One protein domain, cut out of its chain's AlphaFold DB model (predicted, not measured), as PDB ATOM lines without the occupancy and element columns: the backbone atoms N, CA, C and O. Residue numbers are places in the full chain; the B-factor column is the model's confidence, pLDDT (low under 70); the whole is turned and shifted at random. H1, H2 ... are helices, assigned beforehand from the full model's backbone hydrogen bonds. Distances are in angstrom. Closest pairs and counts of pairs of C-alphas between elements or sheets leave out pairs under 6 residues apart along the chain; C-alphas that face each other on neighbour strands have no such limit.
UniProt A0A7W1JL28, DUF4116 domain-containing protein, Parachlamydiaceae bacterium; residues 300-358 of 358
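AT A GLANCE: This is residues 300 to 358 of the 358 residues of the protein "DUF4116 domain-containing protein" of Parachlamydiaceae bacterium (UniProt A0A7W1JL28). The chain winds like a short solenoid of two stacked turns, H1-H2-H3 and H4-H5-H6, with H7 added after them. The long helices H3 and H6 lie side by side; H1, H4 and H7 form a slanted row over them, while the short H2 and H5 join the two rows. The printed part has 59 residues with seven named helices, H1 to H7 in chain order, and no named strand: all helix. It is compact, with a radius of gyration of the C-alphas of 10.1 A, and spans 27 by 20 by 16 A.

HOW THE PARTS SIT: Start at H3, residues 314 to 323, which touches H6, residues 339 to 348, the same way at a shallow tilt of 13 degrees; their closest C-alphas, Val 321 and Ala 345, are 5.8 A apart. H4, residues 325 to 330, touches H3 at a steep 49 degrees, opposite ways, closest at C-alphas 321 and 327, 5.9 A. H1, residues 300 to 305, touches H3, with C-alphas 300 and 320 closest at 4.3 A. H6 and H7, residues 350 to 357, form a helical hairpin at 36 degrees, only just steep; C-alphas 346 and 352 are closest, 5.3 A. H2, residues 308 to 311, and H5, residues 333 to 336, touch no helix. Every O i to N i+4 pair is within hydrogen-bond range in H3 and H6, against 0 of 2 in H1 and H4 and 1 of 4 in H7, whose O i to N i+3 counts are 3 of 3, 3 of 3 and 4 of 5; H2 and H5 are too short for an i+4 pair.

IN THESE COORDINATES: Find C-alpha 314 at (151.268, 169.633, 160.967); from there H3 runs 14.3 A. H6 runs 14.2 A from C-alpha 339, and H7 12.2 A to C-alpha 357 at (146.897, 152.137, 149.725).

THE WHOLE: The farthest C-alphas, Arg 309 and Pro 350, are 28.0 A apart. The printed part has no cut, its six links are tight, and residue 358, the chain's last, is under 70 in pLDDT.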
ATOM      1  N   GLY A 300     162.978 170.074 151.586       92.56
ATOM      2  CA  GLY A 300     161.983 169.226 152.251       92.56
ATOM      3  C   GLY A 300     162.584 168.001 152.953       92.56
ATOM      4  O   GLY A 300     162.044 167.548 153.966       92.56
ATOM      5  N   MET A 301     163.743 167.499 152.500       93.25
ATOM      6  CA  MET A 301     164.409 166.345 153.119       93.25
ATOM      7  C   MET A 301     164.952 166.647 154.516       93.25
ATOM      8  O   MET A 301     165.180 165.711 155.291       93.25
ATOM      9  N   VAL A 302     165.083 167.924 154.898       95.06
ATOM     10  CA  VAL A 302     165.442 168.329 156.267       95.06
ATOM     11  C   VAL A 302     164.484 167.722 157.295       95.06
ATOM     12  O   VAL A 302     164.936 167.335 158.377       95.06
ATOM     13  N   TYR A 303     163.206 167.533 156.939       94.75
ATOM     14  CA  TYR A 303     162.193 166.917 157.802       94.75
ATOM     15  C   TYR A 303     162.630 165.559 158.376       94.75
ATOM     16  O   TYR A 303     162.387 165.257 159.546       94.75
ATOM     17  N   THR A 304     163.341 164.750 157.584       93.50
ATOM     18  CA  THR A 304     163.810 163.414 157.997       93.50
ATOM     19  C   THR A 304     164.745 163.464 159.208       93.50
ATOM     20  O   THR A 304     164.752 162.540 160.025       93.50
ATOM     21  N   SER A 305     165.475 164.574 159.356       91.81
ATOM     22  CA  SER A 305     166.475 164.816 160.398       91.81
ATOM     23  C   SER A 305     165.941 165.539 161.642       91.81
ATOM     24  O   SER A 305     166.707 165.781 162.578       91.81
ATOM     25  N   LEU A 306     164.651 165.897 161.655       94.50
ATOM     26  CA  LEU A 306     163.999 166.557 162.786       94.50
ATOM     27  C   LEU A 306     163.789 165.599 163.963       94.50
ATOM     28  O   LEU A 306     163.701 164.382 163.789       94.50
ATOM     29  N   SER A 307     163.666 166.168 165.163       93.31
ATOM     30  CA  SER A 307     163.236 165.422 166.347       93.31
ATOM     31  C   SER A 307     161.796 164.928 166.188       93.31
ATOM     32  O   SER A 307     160.992 165.546 165.482       93.31
ATOM     33  N   ASP A 308     161.434 163.863 166.902       90.88
ATOM     34  CA  ASP A 308     160.061 163.346 166.883       90.88
ATOM     35  C   ASP A 308     159.053 164.422 167.298       90.88
ATOM     36  O   ASP A 308     158.017 164.586 166.659       90.88
ATOM     37  N   ARG A 309     159.395 165.253 168.293       91.12
ATOM     38  CA  ARG A 309     158.567 166.390 168.717       91.12
ATOM     39  C   ARG A 309     158.252 167.339 167.558       91.12
ATOM     40  O   ARG A 309     157.119 167.800 167.431       91.12
ATOM     41  N   SER A 310     159.244 167.652 166.733       92.88
ATOM     42  CA  SER A 310     159.089 168.563 165.596       92.88
ATOM     43  C   SER A 310     158.351 167.905 164.422       92.88
ATOM     44  O   SER A 310     157.606 168.588 163.720       92.88
ATOM     45  N   LYS A 311     158.459 166.578 164.257       92.62
ATOM     46  CA  LYS A 311     157.737 165.816 163.222       92.62
ATOM     47  C   LYS A 311     156.214 165.806 163.400       92.62
ATOM     48  O   LYS A 311     155.502 165.835 162.399       92.62
ATOM     49  N   HIS A 312     155.711 165.865 164.634       91.88
ATOM     50  CA  HIS A 312     154.266 165.911 164.924       91.88
ATOM     51  C   HIS A 312     153.629 167.298 164.686       91.88
ATOM     52  O   HIS A 312     152.446 167.514 164.946       91.88
ATOM     53  N   ARG A 313     154.387 168.287 164.188       93.38
ATOM     54  CA  ARG A 313     153.835 169.601 163.830       93.38
ATOM     55  C   ARG A 313     153.303 169.577 162.400       93.38
ATOM     56  O   ARG A 313     154.071 169.589 161.439       93.38
ATOM     57  N   LYS A 314     151.975 169.636 162.263       92.25
ATOM     58  CA  LYS A 314     151.268 169.633 160.967       92.25
ATOM     59  C   LYS A 314     151.790 170.683 159.985       92.25
ATOM     60  O   LYS A 314     151.991 170.363 158.820       92.25
ATOM     61  N   SER A 315     152.039 171.911 160.445       94.12
ATOM     62  CA  SER A 315     152.539 173.000 159.590       94.12
ATOM     63  C   SER A 315     153.889 172.674 158.944       94.12
ATOM     64  O   SER A 315     154.079 172.944 157.761       94.12
ATOM     65  N   ILE A 316     154.796 172.047 159.698       94.50
ATOM     66  CA  ILE A 316     156.131 171.672 159.225       94.50
ATOM     67  C   ILE A 316     156.025 170.543 158.200       94.50
ATOM     68  O   ILE A 316     156.622 170.635 157.131       94.50
ATOM     69  N   LEU A 317     155.236 169.503 158.492       94.62
ATOM     70  CA  LEU A 317     155.058 168.383 157.568       94.62
ATOM     71  C   LEU A 317     154.376 168.820 156.265       94.62
ATOM     72  O   LEU A 317     154.848 168.455 155.196       94.62
ATOM     73  N   LEU A 318     153.328 169.647 156.330       93.31
ATOM     74  CA  LEU A 318     152.687 170.190 155.127       93.31
ATOM     75  C   LEU A 318     153.680 170.970 154.263       93.31
ATOM     76  O   LEU A 318     153.713 170.789 153.049       93.31
ATOM     77  N   LYS A 319     154.528 171.800 154.884       94.56
ATOM     78  CA  LYS A 319     155.561 172.543 154.159       94.56
ATOM     79  C   LYS A 319     156.613 171.615 153.544       94.56
ATOM     80  O   LYS A 319     157.019 171.844 152.409       94.56
ATOM     81  N   ALA A 320     157.013 170.564 154.262       94.69
ATOM     82  CA  ALA A 320     157.980 169.582 153.779       94.69
ATOM     83  C   ALA A 320     157.440 168.769 152.601       94.69
ATOM     84  O   ALA A 320     158.137 168.609 151.606       94.69
ATOM     85  N   VAL A 321     156.190 168.309 152.691       94.00
ATOM     86  CA  VAL A 321     155.486 167.573 151.629       94.00
ATOM     87  C   VAL A 321     155.282 168.451 150.396       94.00
ATOM     88  O   VAL A 321     155.472 167.976 149.280       94.00
ATOM     89  N   ALA A 322     154.961 169.735 150.592       92.50
ATOM     90  CA  ALA A 322     154.852 170.706 149.506       92.50
ATOM     91  C   ALA A 322     156.169 170.891 148.734       92.50
ATOM     92  O   ALA A 322     156.134 171.182 147.543       92.50
ATOM     93  N   GLN A 323     157.320 170.722 149.395       92.19
ATOM     94  CA  GLN A 323     158.629 170.726 148.737       92.19
ATOM     95  C   GLN A 323     158.980 169.366 148.124       92.19
ATOM     96  O   GLN A 323     159.443 169.266 146.992       92.19
ATOM     97  N   ASN A 324     158.781 168.293 148.886       91.56
ATOM     98  CA  ASN A 324     159.105 166.945 148.464       91.56
ATOM     99  C   ASN A 324     158.112 165.949 149.070       91.56
ATOM    100  O   ASN A 324     158.204 165.572 150.237       91.56
ATOM    101  N   ALA A 325     157.193 165.460 148.239       90.50
ATOM    102  CA  ALA A 325     156.156 164.524 148.659       90.50
ATOM    103  C   ALA A 325     156.708 163.204 149.227       90.50
ATOM    104  O   ALA A 325     156.058 162.589 150.070       90.50
ATOM    105  N   SER A 326     157.922 162.781 148.838       90.06
ATOM    106  CA  SER A 326     158.543 161.552 149.369       90.06
ATOM    107  C   SER A 326     158.835 161.617 150.872       90.06
ATOM    108  O   SER A 326     158.940 160.578 151.521       90.06
ATOM    109  N   VAL A 327     158.864 162.820 151.456       92.94
ATOM    110  CA  VAL A 327     159.011 163.034 152.902       92.94
ATOM    111  C   VAL A 327     157.916 162.324 153.704       92.94
ATOM    112  O   VAL A 327     158.166 161.932 154.845       92.94
ATOM    113  N   ILE A 328     156.738 162.090 153.109       91.44
ATOM    114  CA  ILE A 328     155.621 161.384 153.753       91.44
ATOM    115  C   ILE A 328     156.018 159.998 154.285       91.44
ATOM    116  O   ILE A 328     155.512 159.567 155.314       91.44
ATOM    117  N   GLN A 329     156.989 159.338 153.645       90.56
ATOM    118  CA  GLN A 329     157.502 158.019 154.036       90.56
ATOM    119  C   GLN A 329     158.205 158.031 155.404       90.56
ATOM    120  O   GLN A 329     158.403 156.986 156.018       90.56
ATOM    121  N   HIS A 330     158.605 159.215 155.871       90.94
ATOM    122  CA  HIS A 330     159.303 159.434 157.136       90.94
ATOM    123  C   HIS A 330     158.426 160.115 158.195       90.94
ATOM    124  O   HIS A 330     158.929 160.448 159.276       90.94
ATOM    125  N   ALA A 331     157.152 160.368 157.884       91.88
ATOM    126  CA  ALA A 331     156.206 160.971 158.807       91.88
ATOM    127  C   ALA A 331     155.638 159.921 159.784       91.88
ATOM    128  O   ALA A 331     155.471 158.759 159.408       91.88
ATOM    129  N   PRO A 332     155.328 160.313 161.033       92.00
ATOM    130  CA  PRO A 332     154.579 159.477 161.971       92.00
ATOM    131  C   PRO A 332     153.220 159.037 161.403       92.00
ATOM    132  O   PRO A 332     152.589 159.785 160.655       92.00
ATOM    133  N   SER A 333     152.755 157.834 161.750       89.25
ATOM    134  CA  SER A 333     151.542 157.244 161.157       89.25
ATOM    135  C   SER A 333     150.271 158.053 161.435       89.25
ATOM    136  O   SER A 333     149.452 158.235 160.539       89.25
ATOM    137  N   ASP A 334     150.156 158.624 162.633       90.81
ATOM    138  CA  ASP A 334     149.074 159.536 163.030       90.81
ATOM    139  C   ASP A 334     149.009 160.792 162.144       90.81
ATOM    140  O   ASP A 334     147.930 161.307 161.847       90.81
ATOM    141  N   MET A 335     150.161 161.271 161.670       91.44
ATOM    142  CA  MET A 335     150.243 162.412 160.757       91.44
ATOM    143  C   MET A 335     149.875 162.031 159.318       91.44
ATOM    144  O   MET A 335     149.258 162.828 158.611       91.44
ATOM    145  N   VAL A 336     150.248 160.825 158.881       87.88
ATOM    146  CA  VAL A 336     149.981 160.295 157.530       87.88
ATOM    147  C   VAL A 336     148.485 160.056 157.300       87.88
ATOM    148  O   VAL A 336     147.993 160.283 156.195       87.88
ATOM    149  N   GLU A 337     147.746 159.656 158.338       87.56
ATOM    150  CA  GLU A 337     146.287 159.466 158.289       87.56
ATOM    151  C   GLU A 337     145.506 160.781 158.120       87.56
ATOM    152  O   GLU A 337     144.320 160.771 157.780       87.56
ATOM    153  N   ASN A 338     146.154 161.933 158.316       91.06
ATOM    154  CA  ASN A 338     145.501 163.225 158.181       91.06
ATOM    155  C   ASN A 338     145.077 163.487 156.717       91.06
ATOM    156  O   ASN A 338     145.933 163.510 155.823       91.06
ATOM    157  N   PRO A 339     143.786 163.768 156.451       89.38
ATOM    158  CA  PRO A 339     143.277 163.913 155.090       89.38
ATOM    159  C   PRO A 339     143.916 165.085 154.338       89.38
ATOM    160  O   PRO A 339     144.157 164.966 153.138       89.38
ATOM    161  N   ASP A 340     144.257 166.178 155.028       90.38
ATOM    162  CA  ASP A 340     144.881 167.348 154.398       90.38
ATOM    163  C   ASP A 340     146.312 167.033 153.941       90.38
ATOM    164  O   ASP A 340     146.726 167.433 152.855       90.38
ATOM    165  N   ILE A 341     147.067 166.287 154.757       91.38
ATOM    166  CA  ILE A 341     148.439 165.871 154.431       91.38
ATOM    167  C   ILE A 341     148.422 164.874 153.272       91.38
ATOM    168  O   ILE A 341     149.214 165.007 152.339       91.38
ATOM    169  N   ARG A 342     147.497 163.906 153.298       90.94
ATOM    170  CA  ARG A 342     147.314 162.943 152.210       90.94
ATOM    171  C   ARG A 342     146.947 163.636 150.900       90.94
ATOM    172  O   ARG A 342     147.548 163.339 149.868       90.94
ATOM    173  N   ALA A 343     145.997 164.570 150.939       90.12
ATOM    174  CA  ALA A 343     145.585 165.333 149.767       90.12
ATOM    175  C   ALA A 343     146.747 166.151 149.185       90.12
ATOM    176  O   ALA A 343     146.974 166.102 147.976       90.12
ATOM    177  N   GLU A 344     147.522 166.843 150.026       90.38
ATOM    178  CA  GLU A 344     148.675 167.619 149.561       90.38
ATOM    179  C   GLU A 344     149.790 166.713 149.008       90.38
ATOM    180  O   GLU A 344     150.325 166.996 147.942       90.38
ATOM    181  N   ALA A 345     150.091 165.577 149.647       90.56
ATOM    182  CA  ALA A 345     151.099 164.632 149.154       90.56
ATOM    183  C   ALA A 345     150.745 164.050 147.776       90.56
ATOM    184  O   ALA A 345     151.600 163.998 146.891       90.56
ATOM    185  N   ILE A 346     149.485 163.649 147.576       91.44
ATOM    186  CA  ILE A 346     148.998 163.124 146.289       91.44
ATOM    187  C   ILE A 346     148.997 164.222 145.222       91.44
ATOM    188  O   ILE A 346     149.362 163.969 144.077       91.44
ATOM    189  N   LYS A 347     148.617 165.448 145.593       91.88
ATOM    190  CA  LYS A 347     148.634 166.601 144.690       91.88
ATOM    191  C   LYS A 347     150.046 166.925 144.198       91.88
ATOM    192  O   LYS A 347     150.209 167.224 143.020       91.88
ATOM    193  N   GLN A 348     151.049 166.868 145.075       90.75
ATOM    194  CA  GLN A 348     152.444 167.157 144.720       90.75
ATOM    195  C   GLN A 348     153.112 166.007 143.961       90.75
ATOM    196  O   GLN A 348     153.902 166.237 143.049       90.75
ATOM    197  N   ASN A 349     152.794 164.760 144.312       88.94
ATOM    198  CA  ASN A 349     153.243 163.583 143.582       88.94
ATOM    199  C   ASN A 349     152.148 162.503 143.598       88.94
ATOM    200  O   ASN A 349     151.990 161.831 144.625       88.94
ATOM    201  N   PRO A 350     151.450 162.268 142.471       86.81
ATOM    202  CA  PRO A 350     150.394 161.261 142.380       86.81
ATOM    203  C   PRO A 350     150.841 159.842 142.750       86.81
ATOM    204  O   PRO A 350     150.040 159.081 143.290       86.81
ATOM    205  N   ALA A 351     152.120 159.496 142.547       85.50
ATOM    206  CA  ALA A 351     152.668 158.197 142.951       85.50
ATOM    207  C   ALA A 351     152.628 157.987 144.476       85.50
ATOM    208  O   ALA A 351     152.607 156.854 144.949       85.50
ATOM    209  N   SER A 352     152.534 159.064 145.267       84.69
ATOM    210  CA  SER A 352     152.338 158.972 146.718       84.69
ATOM    211  C   SER A 352     151.022 158.281 147.083       84.69
ATOM    212  O   SER A 352     150.911 157.764 148.187       84.69
ATOM    213  N   ALA A 353     150.034 158.212 146.179       82.44
ATOM    214  CA  ALA A 353     148.794 157.469 146.412       82.44
ATOM    215  C   ALA A 353     149.049 155.982 146.721       82.44
ATOM    216  O   ALA A 353     148.356 155.412 147.561       82.44
ATOM    217  N   GLU A 354     150.074 155.377 146.110       83.25
ATOM    218  CA  GLU A 354     150.467 153.985 146.369       83.25
ATOM    219  C   GLU A 354     150.939 153.766 147.811       83.25
ATOM    220  O   GLU A 354     150.762 152.679 148.356       83.25
ATOM    221  N   PHE A 355     151.514 154.792 148.447       82.06
ATOM    222  CA  PHE A 355     151.957 154.725 149.840       82.06
ATOM    223  C   PHE A 355     150.778 154.604 150.813       82.06
ATOM    224  O   PHE A 355     150.883 153.886 151.797       82.06
ATOM    225  N   PHE A 356     149.649 155.254 150.517       81.88
ATOM    226  CA  PHE A 356     148.462 155.251 151.384       81.88
ATOM    227  C   PHE A 356     147.503 154.075 151.142       81.88
ATOM    228  O   PHE A 356     146.502 153.957 151.843       81.88
ATOM    229  N   ASN A 357     147.746 153.271 150.104       75.88
ATOM    230  CA  ASN A 357     146.897 152.137 149.725       75.88
ATOM    231  C   ASN A 357     147.466 150.781 150.194       75.88
ATOM    232  O   ASN A 357     146.886 149.744 149.873       75.88
ATOM    233  N   LYS A 358     148.602 150.792 150.903       60.94
ATOM    234  CA  LYS A 358     149.187 149.639 151.603       60.94
ATOM    235  C   LYS A 358     148.717 149.628 153.046       60.94
ATOM    236  O   LYS A 358     148.531 148.506 153.563       60.94
TER     237      LYS A 358